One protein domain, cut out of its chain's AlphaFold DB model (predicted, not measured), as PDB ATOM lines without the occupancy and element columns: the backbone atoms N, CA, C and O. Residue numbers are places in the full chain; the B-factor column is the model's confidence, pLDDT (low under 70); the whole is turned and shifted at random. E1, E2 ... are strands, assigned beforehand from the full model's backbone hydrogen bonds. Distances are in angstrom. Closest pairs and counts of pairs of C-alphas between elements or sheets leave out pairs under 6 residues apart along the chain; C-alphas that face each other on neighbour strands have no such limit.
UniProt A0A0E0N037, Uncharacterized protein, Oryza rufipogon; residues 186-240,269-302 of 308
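AT A GLANCE: This is residues 186 to 240 and 269 to 302 of the 308 residues of an uncharacterized protein of Oryza rufipogon (UniProt A0A0E0N037). A single, strongly twisted and curled sheet of four strands makes the body, built of two hairpins side by side, E2 with E3 and E4 with E5. Before it comes an arm that holds E1, apart from the sheet; of this arm residues 187 to 193 stick out free, and a long link, residues 198 to 211, leads from E1 to E2. The printed part has 89 residues, with no named helix and five named strands in the order E1, E2, E3, E4, E5; the sheet's order is E2, E3, E4, E5, all antiparallel. The class is all strand, though under half of the residues, 42 of 89, are in named strands. The whole is loose, with a radius of gyration of the C-alphas of 16.7 A and spans of 44 by 40 by 29 A.

HOW THE PARTS SIT: E1, residues 192 to 197, pairs with no named strand, but its residues 192 to 193 pair antiparallel with residues 186 to 187. E2, residues 212 to 220, is an edge strand of the sheet and is apart from E1. E3, residues 226 to 234, forms a hairpin with E2, antiparallel at 157 degrees between their directions; N 217 and O 229 are within hydrogen-bond range at 2.8 A. E4, residues 275 to 286, is the antiparallel neighbour of E3, again at 157 degrees, with N 230 and O 279 within range at 2.8 A. E5, residues 289 to 294, is the other edge strand and forms a hairpin with E4, antiparallel at 149 degrees; N 284 and O 291 are 2.9 A apart. E2 and E5 are apart. From edge to edge the strands' lines turn by 66 degrees, and the way across the sheet turns by 78 degrees.

IN THESE COORDINATES: E1 begins at C-alpha 192, at (87.926, 103.374, 147.071), and is 16.1 A long from first to last C-alpha. E2 begins at C-alpha 212, at (94.680, 76.492, 125.558), and is 25.8 A long. E3 is 26.3 A long, and E4, the longest strand by residues with 12, is 33.0 A long. E5 is 16.6 A long and ends at C-alpha 294, at (76.159, 75.658, 131.418).

THE WHOLE: The two C-alphas farthest apart are those of Glu 269 and Pro 287, 48.4 A. Residues 241 to 268 are not printed, and C-alphas 240 and 269 are 21.6 A apart across this cut, which falls in the link from E3 to E4. The link from E1 to E2 is long; those from E2 to E3 and from E4 to E5 are tight. The mean pLDDT of the printed part is 79.7, and it is under 70 at residues 188 to 192, 206 to 211, 235 to 240 and 269 to 273.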
ATOM      1  N   HIS A 186      81.468 101.273 145.509       74.56
ATOM      2  CA  HIS A 186      82.141 102.456 146.012       74.56
ATOM      3  C   HIS A 186      81.992 102.500 147.530       74.56
ATOM      4  O   HIS A 186      80.893 102.705 148.052       74.56
ATOM      5  N   ASP A 187      83.106 102.359 148.228       71.06
ATOM      6  CA  ASP A 187      83.169 102.550 149.661       71.06
ATOM      7  C   ASP A 187      83.341 104.044 149.957       71.06
ATOM      8  O   ASP A 187      84.396 104.644 149.749       71.06
ATOM      9  N   ALA A 188      82.271 104.669 150.450       68.75
ATOM     10  CA  ALA A 188      82.267 106.087 150.792       68.75
ATOM     11  C   ALA A 188      83.206 106.443 151.957       68.75
ATOM     12  O   ALA A 188      83.559 107.612 152.099       68.75
ATOM     13  N   SER A 189      83.603 105.468 152.781       66.69
ATOM     14  CA  SER A 189      84.474 105.690 153.939       66.69
ATOM     15  C   SER A 189      85.954 105.707 153.562       66.69
ATOM     16  O   SER A 189      86.706 106.546 154.053       66.69
ATOM     17  N   THR A 190      86.362 104.827 152.648       61.62
ATOM     18  CA  THR A 190      87.741 104.739 152.145       61.62
ATOM     19  C   THR A 190      87.941 105.519 150.846       61.62
ATOM     20  O   THR A 190      89.076 105.726 150.422       61.62
ATOM     21  N   MET A 191      86.848 105.988 150.230       64.00
ATOM     22  CA  MET A 191      86.817 106.598 148.898       64.00
ATOM     23  C   MET A 191      87.433 105.692 147.816       64.00
ATOM     24  O   MET A 191      87.900 106.188 146.788       64.00
ATOM     25  N   THR A 192      87.428 104.371 148.026       68.12
ATOM     26  CA  THR A 192      87.926 103.374 147.071       68.12
ATOM     27  C   THR A 192      86.788 102.540 146.496       68.12
ATOM     28  O   THR A 192      85.685 102.481 147.038       68.12
ATOM     29  N   PHE A 193      87.044 101.895 145.359       75.38
ATOM     30  CA  PHE A 193      86.218 100.784 144.904       75.38
ATOM     31  C   PHE A 193      86.865  99.492 145.385       75.38
ATOM     32  O   PHE A 193      88.025  99.238 145.062       75.38
ATOM     33  N   ASN A 194      86.121  98.698 146.149       81.81
ATOM     34  CA  ASN A 194      86.598  97.411 146.637       81.81
ATOM     35  C   ASN A 194      85.866  96.294 145.881       81.81
ATOM     36  O   ASN A 194      84.633  96.346 145.777       81.81
ATOM     37  N   PRO A 195      86.594  95.310 145.328       89.00
ATOM     38  CA  PRO A 195      85.971  94.199 144.637       89.00
ATOM     39  C   PRO A 195      85.324  93.249 145.649       89.00
ATOM     40  O   PRO A 195      85.885  92.943 146.701       89.00
ATOM     41  N   LYS A 196      84.140  92.748 145.307       89.50
ATOM     42  CA  LYS A 196      83.430  91.709 146.052       89.50
ATOM     43  C   LYS A 196      83.048  90.588 145.098       89.50
ATOM     44  O   LYS A 196      82.303  90.830 144.150       89.50
ATOM     45  N   GLY A 197      83.534  89.377 145.366       90.44
ATOM     46  CA  GLY A 197      83.129  88.178 144.629       90.44
ATOM     47  C   GLY A 197      81.624  87.936 144.752       90.44
ATOM     48  O   GLY A 197      81.068  88.059 145.845       90.44
ATOM     49  N   ILE A 198      80.968  87.638 143.631       91.19
ATOM     50  CA  ILE A 198      79.510  87.412 143.578       91.19
ATOM     51  C   ILE A 198      79.114  86.034 143.040       91.19
ATOM     52  O   ILE A 198      77.939  85.683 143.071       91.19
ATOM     53  N   ALA A 199      80.082  85.255 142.565       89.62
ATOM     54  CA  ALA A 199      79.877  83.915 142.044       89.62
ATOM     55  C   ALA A 199      81.038  83.005 142.471       89.62
ATOM     56  O   ALA A 199      82.119  83.519 142.785       89.62
ATOM     57  N   PRO A 200      80.846  81.674 142.467       87.25
ATOM     58  CA  PRO A 200      81.956  80.737 142.552       87.25
ATOM     59  C   PRO A 200      82.985  81.037 141.461       87.25
ATOM     60  O   PRO A 200      82.617  81.390 140.335       87.25
ATOM     61  N   GLN A 201      84.265  80.901 141.799       89.81
ATOM     62  CA  GLN A 201      85.331  80.996 140.812       89.81
ATOM     63  C   GLN A 201      85.128  79.906 139.762       89.81
ATOM     64  O   GLN A 201      84.983  78.734 140.113       89.81
ATOM     65  N   HIS A 202      85.089  80.294 138.488       83.31
ATOM     66  CA  HIS A 202      84.953  79.330 137.406       83.31
ATOM     67  C   HIS A 202      86.342  78.983 136.878       83.31
ATOM     68  O   HIS A 202      86.905  79.715 136.066       83.31
ATOM     69  N   ILE A 203      86.888  77.887 137.397       83.25
ATOM     70  CA  ILE A 203      88.242  77.413 137.100       83.25
ATOM     71  C   ILE A 203      88.230  76.685 135.755       83.25
ATOM     72  O   ILE A 203      87.288  75.946 135.461       83.25
ATOM     73  N   GLU A 204      89.250  76.939 134.944       81.00
ATOM     74  CA  GLU A 204      89.481  76.266 133.666       81.00
ATOM     75  C   GLU A 204      89.805  74.779 133.880       81.00
ATOM     76  O   GLU A 204      90.374  74.416 134.912       81.00
ATOM     77  N   PRO A 205      89.435  73.892 132.945       74.19
ATOM     78  CA  PRO A 205      89.873  72.506 133.010       74.19
ATOM     79  C   PRO A 205      91.396  72.423 132.830       74.19
ATOM     80  O   PRO A 205      91.949  73.027 131.916       74.19
ATOM     81  N   GLU A 206      92.066  71.637 133.673       67.25
ATOM     82  CA  GLU A 206      93.453  71.229 133.435       67.25
ATOM     83  C   GLU A 206      93.462  70.256 132.241       67.25
ATOM     84  O   GLU A 206      93.013  69.114 132.365       67.25
ATOM     85  N   GLU A 207      93.908  70.703 131.064       63.38
ATOM     86  CA  GLU A 207      94.159  69.823 129.916       63.38
ATOM     87  C   GLU A 207      95.664  69.612 129.723       63.38
ATOM     88  O   GLU A 207      96.430  70.549 129.496       63.38
ATOM     89  N   ASP A 208      96.091  68.350 129.814       61.88
ATOM     90  CA  ASP A 208      97.494  67.964 129.698       61.88
ATOM     91  C   ASP A 208      98.056  68.285 128.300       61.88
ATOM     92  O   ASP A 208      97.691  67.666 127.296       61.88
ATOM     93  N   GLY A 209      99.026  69.202 128.249       62.84
ATOM     94  CA  GLY A 209      99.949  69.354 127.120       62.84
ATOM     95  C   GLY A 209      99.459  70.181 125.929       62.84
ATOM     96  O   GLY A 209     100.151  70.198 124.909       62.84
ATOM     97  N   ILE A 210      98.318  70.874 126.033       64.50
ATOM     98  CA  ILE A 210      97.856  71.826 125.011       64.50
ATOM     99  C   ILE A 210      97.809  73.238 125.616       64.50
ATOM    100  O   ILE A 210      97.148  73.421 126.635       64.50
ATOM    101  N   PRO A 211      98.455  74.252 125.005       64.88
ATOM    102  CA  PRO A 211      98.399  75.623 125.496       64.88
ATOM    103  C   PRO A 211      97.073  76.277 125.066       64.88
ATOM    104  O   PRO A 211      96.993  77.050 124.105       64.88
ATOM    105  N   LEU A 212      95.991  75.885 125.737       72.94
ATOM    106  CA  LEU A 212      94.680  76.492 125.558       72.94
ATOM    107  C   LEU A 212      94.567  77.748 126.411       72.94
ATOM    108  O   LEU A 212      94.910  77.743 127.589       72.94
ATOM    109  N   TYR A 213      94.023  78.804 125.815       78.94
ATOM    110  CA  TYR A 213      93.670  80.023 126.527       78.94
ATOM    111  C   TYR A 213      92.157  80.242 126.480       78.94
ATOM    112  O   TYR A 213      91.520  80.170 125.419       78.94
ATOM    113  N   PHE A 214      91.571  80.578 127.629       85.75
ATOM    114  CA  PHE A 214      90.142  80.848 127.758       85.75
ATOM    115  C   PHE A 214      89.886  82.334 128.007       85.75
ATOM    116  O   PHE A 214      89.842  82.805 129.149       85.75
ATOM    117  N   LYS A 215      89.613  83.075 126.926       89.56
ATOM    118  CA  LYS A 215      89.169  84.472 127.026       89.56
ATOM    119  C   LYS A 215      87.752  84.509 127.587       89.56
ATOM    120  O   LYS A 215      86.862  83.818 127.084       89.56
ATOM    121  N   LYS A 216      87.532  85.331 128.610       93.00
ATOM    122  CA  LYS A 216      86.260  85.399 129.343       93.00
ATOM    123  C   LYS A 216      85.514  86.684 129.021       93.00
ATOM    124  O   LYS A 216      86.097  87.760 129.027       93.00
ATOM    125  N   TYR A 217      84.213  86.569 128.792       95.12
ATOM    126  CA  TYR A 217      83.322  87.696 128.532       95.12
ATOM    127  C   TYR A 217      82.135  87.649 129.483       95.12
ATOM    128  O   TYR A 217      81.642  86.574 129.826       95.12
ATOM    129  N   LEU A 218      81.645  88.821 129.870       95.62
ATOM    130  CA  LEU A 218      80.431  88.962 130.654       95.62
ATOM    131  C   LEU A 218      79.311  89.531 129.789       95.62
ATOM    132  O   LEU A 218      79.490  90.474 129.017       95.62
ATOM    133  N   ALA A 219      78.112  88.994 129.971       94.31
ATOM    134  CA  ALA A 219      76.902  89.524 129.371       94.31
ATOM    135  C   ALA A 219      75.741  89.472 130.364       94.31
ATOM    136  O   ALA A 219      75.784  88.787 131.382       94.31
ATOM    137  N   LYS A 220      74.681  90.216 130.058       91.50
ATOM    138  CA  LYS A 220      73.423  90.168 130.797       91.50
ATOM    139  C   LYS A 220      72.354  89.553 129.902       91.50
ATOM    140  O   LYS A 220      72.160  90.024 128.780       91.50
ATOM    141  N   SER A 221      71.664  88.528 130.393       88.56
ATOM    142  CA  SER A 221      70.553  87.905 129.674       88.56
ATOM    143  C   SER A 221      69.349  88.860 129.568       88.56
ATOM    144  O   SER A 221      69.235  89.802 130.361       88.56
ATOM    145  N   PRO A 222      68.408  88.621 128.634       83.81
ATOM    146  CA  PRO A 222      67.142  89.359 128.582       83.81
ATOM    147  C   PRO A 222      66.342  89.292 129.891       83.81
ATOM    148  O   PRO A 222      65.741  90.290 130.289       83.81
ATOM    149  N   ASP A 223      66.398  88.154 130.587       85.94
ATOM    150  CA  ASP A 223      65.747  87.936 131.889       85.94
ATOM    151  C   ASP A 223      66.498  88.595 133.052       85.94
ATOM    152  O   ASP A 223      65.994  88.704 134.166       85.94
ATOM    153  N   GLY A 224      67.701  89.094 132.778       89.25
ATOM    154  CA  GLY A 224      68.496  89.886 133.693       89.25
ATOM    155  C   GLY A 224      69.603  89.138 134.418       89.25
ATOM    156  O   GLY A 224      70.316  89.790 135.176       89.25
ATOM    157  N   ASN A 225      69.789  87.850 134.140       91.94
ATOM    158  CA  ASN A 225      70.815  87.013 134.755       91.94
ATOM    159  C   ASN A 225      72.205  87.336 134.200       91.94
ATOM    160  O   ASN A 225      72.350  87.730 133.035       91.94
ATOM    161  N   LEU A 226      73.233  87.136 135.021       95.00
ATOM    162  CA  LEU A 226      74.619  87.233 134.583       95.00
ATOM    163  C   LEU A 226      74.994  86.013 133.739       95.00
ATOM    164  O   LEU A 226      74.697  84.880 134.112       95.00
ATOM    165  N   ILE A 227      75.664  86.258 132.617       95.25
ATOM    166  CA  ILE A 227      76.205  85.229 131.732       95.25
ATOM    167  C   ILE A 227      77.724  85.382 131.691       95.25
ATOM    168  O   ILE A 227      78.222  86.477 131.420       95.25
ATOM    169  N   LEU A 228      78.439  84.285 131.913       95.69
ATOM    170  CA  LEU A 228      79.865  84.142 131.642       95.69
ATOM    171  C   LEU A 228      80.031  83.363 130.336       95.69
ATOM    172  O   LEU A 228      79.472  82.280 130.197       95.69
ATOM    173  N   ILE A 229      80.778  83.905 129.378       94.69
ATOM    174  CA  ILE A 229      81.117  83.225 128.124       94.69
ATOM    175  C   ILE A 229      82.617  82.974 128.090       94.69
ATOM    176  O   ILE A 229      83.405  83.886 128.331       94.69
ATOM    177  N   TRP A 230      83.004  81.755 127.750       92.69
ATOM    178  CA  TRP A 230      84.375  81.370 127.457       92.69
ATOM    179  C   TRP A 230      84.571  81.258 125.956       92.69
ATOM    180  O   TRP A 230      83.753  80.651 125.264       92.69
ATOM    181  N   ARG A 231      85.667  81.831 125.468       91.19
ATOM    182  CA  ARG A 231      86.200  81.610 124.127       91.19
ATOM    183  C   ARG A 231      87.508  80.858 124.262       91.19
ATOM    184  O   ARG A 231      88.523  81.443 124.637       91.19
ATOM    185  N   GLU A 232      87.458  79.589 123.913       88.12
ATOM    186  CA  GLU A 232      88.638  78.746 123.858       88.12
ATOM    187  C   GLU A 232      89.360  78.963 122.530       88.12
ATOM    188  O   GLU A 232      88.740  78.943 121.457       88.12
ATOM    189  N   HIS A 233      90.664  79.186 122.601       84.00
ATOM    190  CA  HIS A 233      91.535  79.284 121.440       84.00
ATOM    191  C   HIS A 233      92.918  78.726 121.760       84.00
ATOM    192  O   HIS A 233      93.337  78.691 122.918       84.00
ATOM    193  N   TYR A 234      93.615  78.288 120.715       74.12
ATOM    194  CA  TYR A 234      95.028  77.948 120.820       74.12
ATOM    195  C   TYR A 234      95.832  79.224 121.020       74.12
ATOM    196  O   TYR A 234      95.619  80.191 120.292       74.12
ATOM    197  N   SER A 235      96.757  79.207 121.972       63.88
ATOM    198  CA  SER A 235      97.723  80.280 122.156       63.88
ATOM    199  C   SER A 235      99.119  79.672 122.179       63.88
ATOM    200  O   SER A 235      99.471  78.964 123.111       63.88
ATOM    201  N   GLU A 236      99.941  79.959 121.169       54.97
ATOM    202  CA  GLU A 236     101.388  79.699 121.257       54.97
ATOM    203  C   GLU A 236     102.098  80.741 122.139       54.97
ATOM    204  O   GLU A 236     103.311  80.661 122.324       54.97
ATOM    205  N   ARG A 237     101.363  81.725 122.689       52.03
ATOM    206  CA  ARG A 237     101.939  82.714 123.601       52.03
ATOM    207  C   ARG A 237     102.406  82.000 124.862       52.03
ATOM    208  O   ARG A 237     101.595  81.540 125.664       52.03
ATOM    209  N   CYS A 238     103.720  81.916 125.015       39.25
ATOM    210  CA  CYS A 238     104.357  81.541 126.261       39.25
ATOM    211  C   CYS A 238     104.003  82.595 127.317       39.25
ATOM    212  O   CYS A 238     104.625  83.656 127.368       39.25
ATOM    213  N   ASP A 239     103.035  82.310 128.185       43.62
ATOM    214  CA  ASP A 239     102.971  82.972 129.485       43.62
ATOM    215  C   ASP A 239     104.135  82.423 130.330       43.62
ATOM    216  O   ASP A 239     103.961  81.568 131.196       43.62
ATOM    217  N   GLU A 240     105.361  82.890 130.072       42.97
ATOM    218  CA  GLU A 240     106.464  82.756 131.030       42.97
ATOM    219  C   GLU A 240     106.199  83.684 132.225       42.97
ATOM    220  O   GLU A 240     106.862  84.695 132.458       42.97
ATOM    221  N   GLU A 269     101.084  92.370 112.992       40.31
ATOM    222  CA  GLU A 269      99.640  92.146 112.846       40.31
ATOM    223  C   GLU A 269      99.364  90.630 112.814       40.31
ATOM    224  O   GLU A 269      99.259  90.020 111.753       40.31
ATOM    225  N   LEU A 270      99.322  90.003 113.990       48.72
ATOM    226  CA  LEU A 270      99.159  88.573 114.169       48.72
ATOM    227  C   LEU A 270      97.701  88.233 113.873       48.72
ATOM    228  O   LEU A 270      96.778  88.895 114.359       48.72
ATOM    229  N   GLU A 271      97.497  87.212 113.043       53.25
ATOM    230  CA  GLU A 271      96.164  86.691 112.765       53.25
ATOM    231  C   GLU A 271      95.467  86.334 114.091       53.25
ATOM    232  O   GLU A 271      96.103  85.788 114.993       53.25
ATOM    233  N   PRO A 272      94.173  86.664 114.256       60.72
ATOM    234  CA  PRO A 272      93.474  86.407 115.506       60.72
ATOM    235  C   PRO A 272      93.465  84.908 115.812       60.72
ATOM    236  O   PRO A 272      93.106  84.106 114.948       60.72
ATOM    237  N   ASP A 273      93.776  84.559 117.062       69.31
ATOM    238  CA  ASP A 273      93.879  83.167 117.498       69.31
ATOM    239  C   ASP A 273      92.613  82.369 117.112       69.31
ATOM    240  O   ASP A 273      91.481  82.788 117.434       69.31
ATOM    241  N   PRO A 274      92.754  81.237 116.391       79.94
ATOM    242  CA  PRO A 274      91.619  80.498 115.864       79.94
ATOM    243  C   PRO A 274      90.744  80.013 117.017       79.94
ATOM    244  O   PRO A 274      91.188  79.316 117.929       79.94
ATOM    245  N   THR A 275      89.466  80.393 116.976       85.69
ATOM    246  CA  THR A 275      88.516  79.998 118.018       85.69
ATOM    247  C   THR A 275      88.147  78.534 117.850       85.69
ATOM    248  O   THR A 275      87.644  78.146 116.795       85.69
ATOM    249  N   ILE A 276      88.345  77.749 118.905       87.25
ATOM    250  CA  ILE A 276      87.993  76.329 118.948       87.25
ATOM    251  C   ILE A 276      86.507  76.186 119.267       87.25
ATOM    252  O   ILE A 276      85.753  75.571 118.512       87.25
ATOM    253  N   ARG A 277      86.069  76.784 120.381       89.00
ATOM    254  CA  ARG A 277      84.674  76.737 120.826       89.00
ATOM    255  C   ARG A 277      84.303  77.921 121.710       89.00
ATOM    256  O   ARG A 277      85.157  78.575 122.307       89.00
ATOM    257  N   PHE A 278      82.994  78.141 121.815       90.75
ATOM    258  CA  PHE A 278      82.401  78.978 122.847       90.75
ATOM    259  C   PHE A 278      81.609  78.119 123.823       90.75
ATOM    260  O   PHE A 278      80.847  77.247 123.404       90.75
ATOM    261  N   GLN A 279      81.749  78.416 125.107       92.81
ATOM    262  CA  GLN A 279      80.907  77.871 126.169       92.81
ATOM    263  C   GLN A 279      80.279  79.020 126.931       92.81
ATOM    264  O   GLN A 279      80.873  80.092 127.042       92.81
ATOM    265  N   ALA A 280      79.069  78.825 127.434       94.06
ATOM    266  CA  ALA A 280      78.374  79.875 128.146       94.06
ATOM    267  C   ALA A 280      77.656  79.338 129.375       94.06
ATOM    268  O   ALA A 280      77.058  78.265 129.353       94.06
ATOM    269  N   PHE A 281      77.699  80.130 130.435       94.25
ATOM    270  CA  PHE A 281      77.233  79.773 131.760       94.25
ATOM    271  C   PHE A 281      76.337  80.884 132.283       94.25
ATOM    272  O   PHE A 281      76.701  82.057 132.231       94.25
ATOM    273  N   VAL A 282      75.165  80.525 132.790       94.38
ATOM    274  CA  VAL A 282      74.263  81.452 133.477       94.38
ATOM    275  C   VAL A 282      74.483  81.307 134.976       94.38
ATOM    276  O   VAL A 282      74.594  80.188 135.478       94.38
ATOM    277  N   LEU A 283      74.567  82.432 135.683       94.62
ATOM    278  CA  LEU A 283      74.618  82.438 137.140       94.62
ATOM    279  C   LEU A 283      73.206  82.239 137.695       94.62
ATOM    280  O   LEU A 283      72.361  83.128 137.561       94.62
ATOM    281  N   ASP A 284      72.969  81.101 138.336       90.00
ATOM    282  CA  ASP A 284      71.735  80.836 139.065       90.00
ATOM    283  C   ASP A 284      71.939  81.233 140.540       90.00
ATOM    284  O   ASP A 284      72.712  80.621 141.284       90.00
ATOM    285  N   GLU A 285      71.265  82.302 140.968       85.69
ATOM    286  CA  GLU A 285      71.318  82.801 142.345       85.69
ATOM    287  C   GLU A 285      70.257  82.097 143.209       85.69
ATOM    288  O   GLU A 285      69.053  82.270 143.003       85.69
ATOM    289  N   HIS A 286      70.688  81.331 144.217       79.12
ATOM    290  CA  HIS A 286      69.799  80.671 145.173       79.12
ATOM    291  C   HIS A 286      69.993  81.225 146.597       79.12
ATOM    292  O   HIS A 286      71.062  81.735 146.934       79.12
ATOM    293  N   PRO A 287      69.005  81.071 147.503       75.06
ATOM    294  CA  PRO A 287      69.125  81.541 148.890       75.06
ATOM    295  C   PRO A 287      70.302  80.942 149.679       75.06
ATOM    296  O   PRO A 287      70.692  81.493 150.704       75.06
ATOM    297  N   ILE A 288      70.826  79.794 149.236       74.94
ATOM    298  CA  ILE A 288      71.878  79.016 149.910       74.94
ATOM    299  C   ILE A 288      73.250  79.229 149.230       74.94
ATOM    300  O   ILE A 288      74.278  78.850 149.787       74.94
ATOM    301  N   GLY A 289      73.288  79.879 148.063       80.38
ATOM    302  CA  GLY A 289      74.502  80.134 147.289       80.38
ATOM    303  C   GLY A 289      74.202  80.346 145.805       80.38
ATOM    304  O   GLY A 289      73.097  80.070 145.346       80.38
ATOM    305  N   SER A 290      75.188  80.833 145.057       88.00
ATOM    306  CA  SER A 290      75.092  80.972 143.599       88.00
ATOM    307  C   SER A 290      75.882  79.858 142.918       88.00
ATOM    308  O   SER A 290      76.934  79.470 143.426       88.00
ATOM    309  N   GLU A 291      75.412  79.373 141.773       92.50
ATOM    310  CA  GLU A 291      76.109  78.361 140.972       92.50
ATOM    311  C   GLU A 291      76.091  78.707 139.481       92.50
ATOM    312  O   GLU A 291      75.200  79.407 139.000       92.50
ATOM    313  N   TRP A 292      77.103  78.232 138.754       94.12
ATOM    314  CA  TRP A 292      77.158  78.358 137.302       94.12
ATOM    315  C   TRP A 292      76.479  77.158 136.657       94.12
ATOM    316  O   TRP A 292      76.852  76.015 136.919       94.12
ATOM    317  N   ARG A 293      75.522  77.419 135.769       93.50
ATOM    318  CA  ARG A 293      74.890  76.396 134.938       93.50
ATOM    319  C   ARG A 293      75.253  76.621 133.481       93.50
ATOM    320  O   ARG A 293      74.962  77.681 132.930       93.50
ATOM    321  N   GLU A 294      75.862  75.620 132.851       93.75
ATOM    322  CA  GLU A 294      76.159  75.658 131.418       93.75
ATOM    323  C   GLU A 294      74.864  75.682 130.594       93.75
ATOM    324  O   GLU A 294      73.875  75.011 130.912       93.75
ATOM    325  N   VAL A 295      74.860  76.490 129.535       91.50
ATOM    326  CA  VAL A 295      73.719  76.677 128.643       91.50
ATOM    327  C   VAL A 295      74.171  76.514 127.199       91.50
ATOM    328  O   VAL A 295      75.104  77.167 126.741       91.50
ATOM    329  N   HIS A 296      73.453  75.665 126.465       88.25
ATOM    330  CA  HIS A 296      73.715  75.385 125.049       88.25
ATOM    331  C   HIS A 296      72.686  76.018 124.102       88.25
ATOM    332  O   HIS A 296      72.864  75.977 122.887       88.25
ATOM    333  N   ASP A 297      71.606  76.587 124.643       82.81
ATOM    334  CA  ASP A 297      70.532  77.207 123.872       82.81
ATOM    335  C   ASP A 297      70.030  78.476 124.575       82.81
ATOM    336  O   ASP A 297      69.586  78.439 125.723       82.81
ATOM    337  N   PHE A 298      70.093  79.604 123.865       78.25
ATOM    338  CA  PHE A 298      69.544  80.893 124.299       78.25
ATOM    339  C   PHE A 298      68.144  81.156 123.714       78.25
ATOM    340  O   PHE A 298      67.629  82.277 123.769       78.25
ATOM    341  N   GLY A 299      67.524  80.135 123.122       82.50
ATOM    342  CA  GLY A 299      66.254  80.213 122.422       82.50
ATOM    343  C   GLY A 299      66.345  81.146 121.217       82.50
ATOM    344  O   GLY A 299      67.178  80.987 120.330       82.50
ATOM    345  N   GLY A 300      65.470  82.152 121.179       80.69
ATOM    346  CA  GLY A 300      65.468  83.173 120.125       80.69
ATOM    347  C   GLY A 300      66.450  84.329 120.345       80.69
ATOM    348  O   GLY A 300      66.443  85.271 119.552       80.69
ATOM    349  N   ALA A 301      67.237  84.319 121.426       80.75
ATOM    350  CA  ALA A 301      68.185  85.386 121.728       80.75
ATOM    351  C   ALA A 301      69.545  85.156 121.045       80.75
ATOM    352  O   ALA A 301      69.937  84.034 120.736       80.75
ATOM    353  N   SER A 302      70.286  86.240 120.824       80.81
ATOM    354  CA  SER A 302      71.657  86.203 120.306       80.81
ATOM    355  C   SER A 302      72.571  87.005 121.222       80.81
ATOM    356  O   SER A 302      72.180  88.068 121.710       80.81
TER     357      SER A 302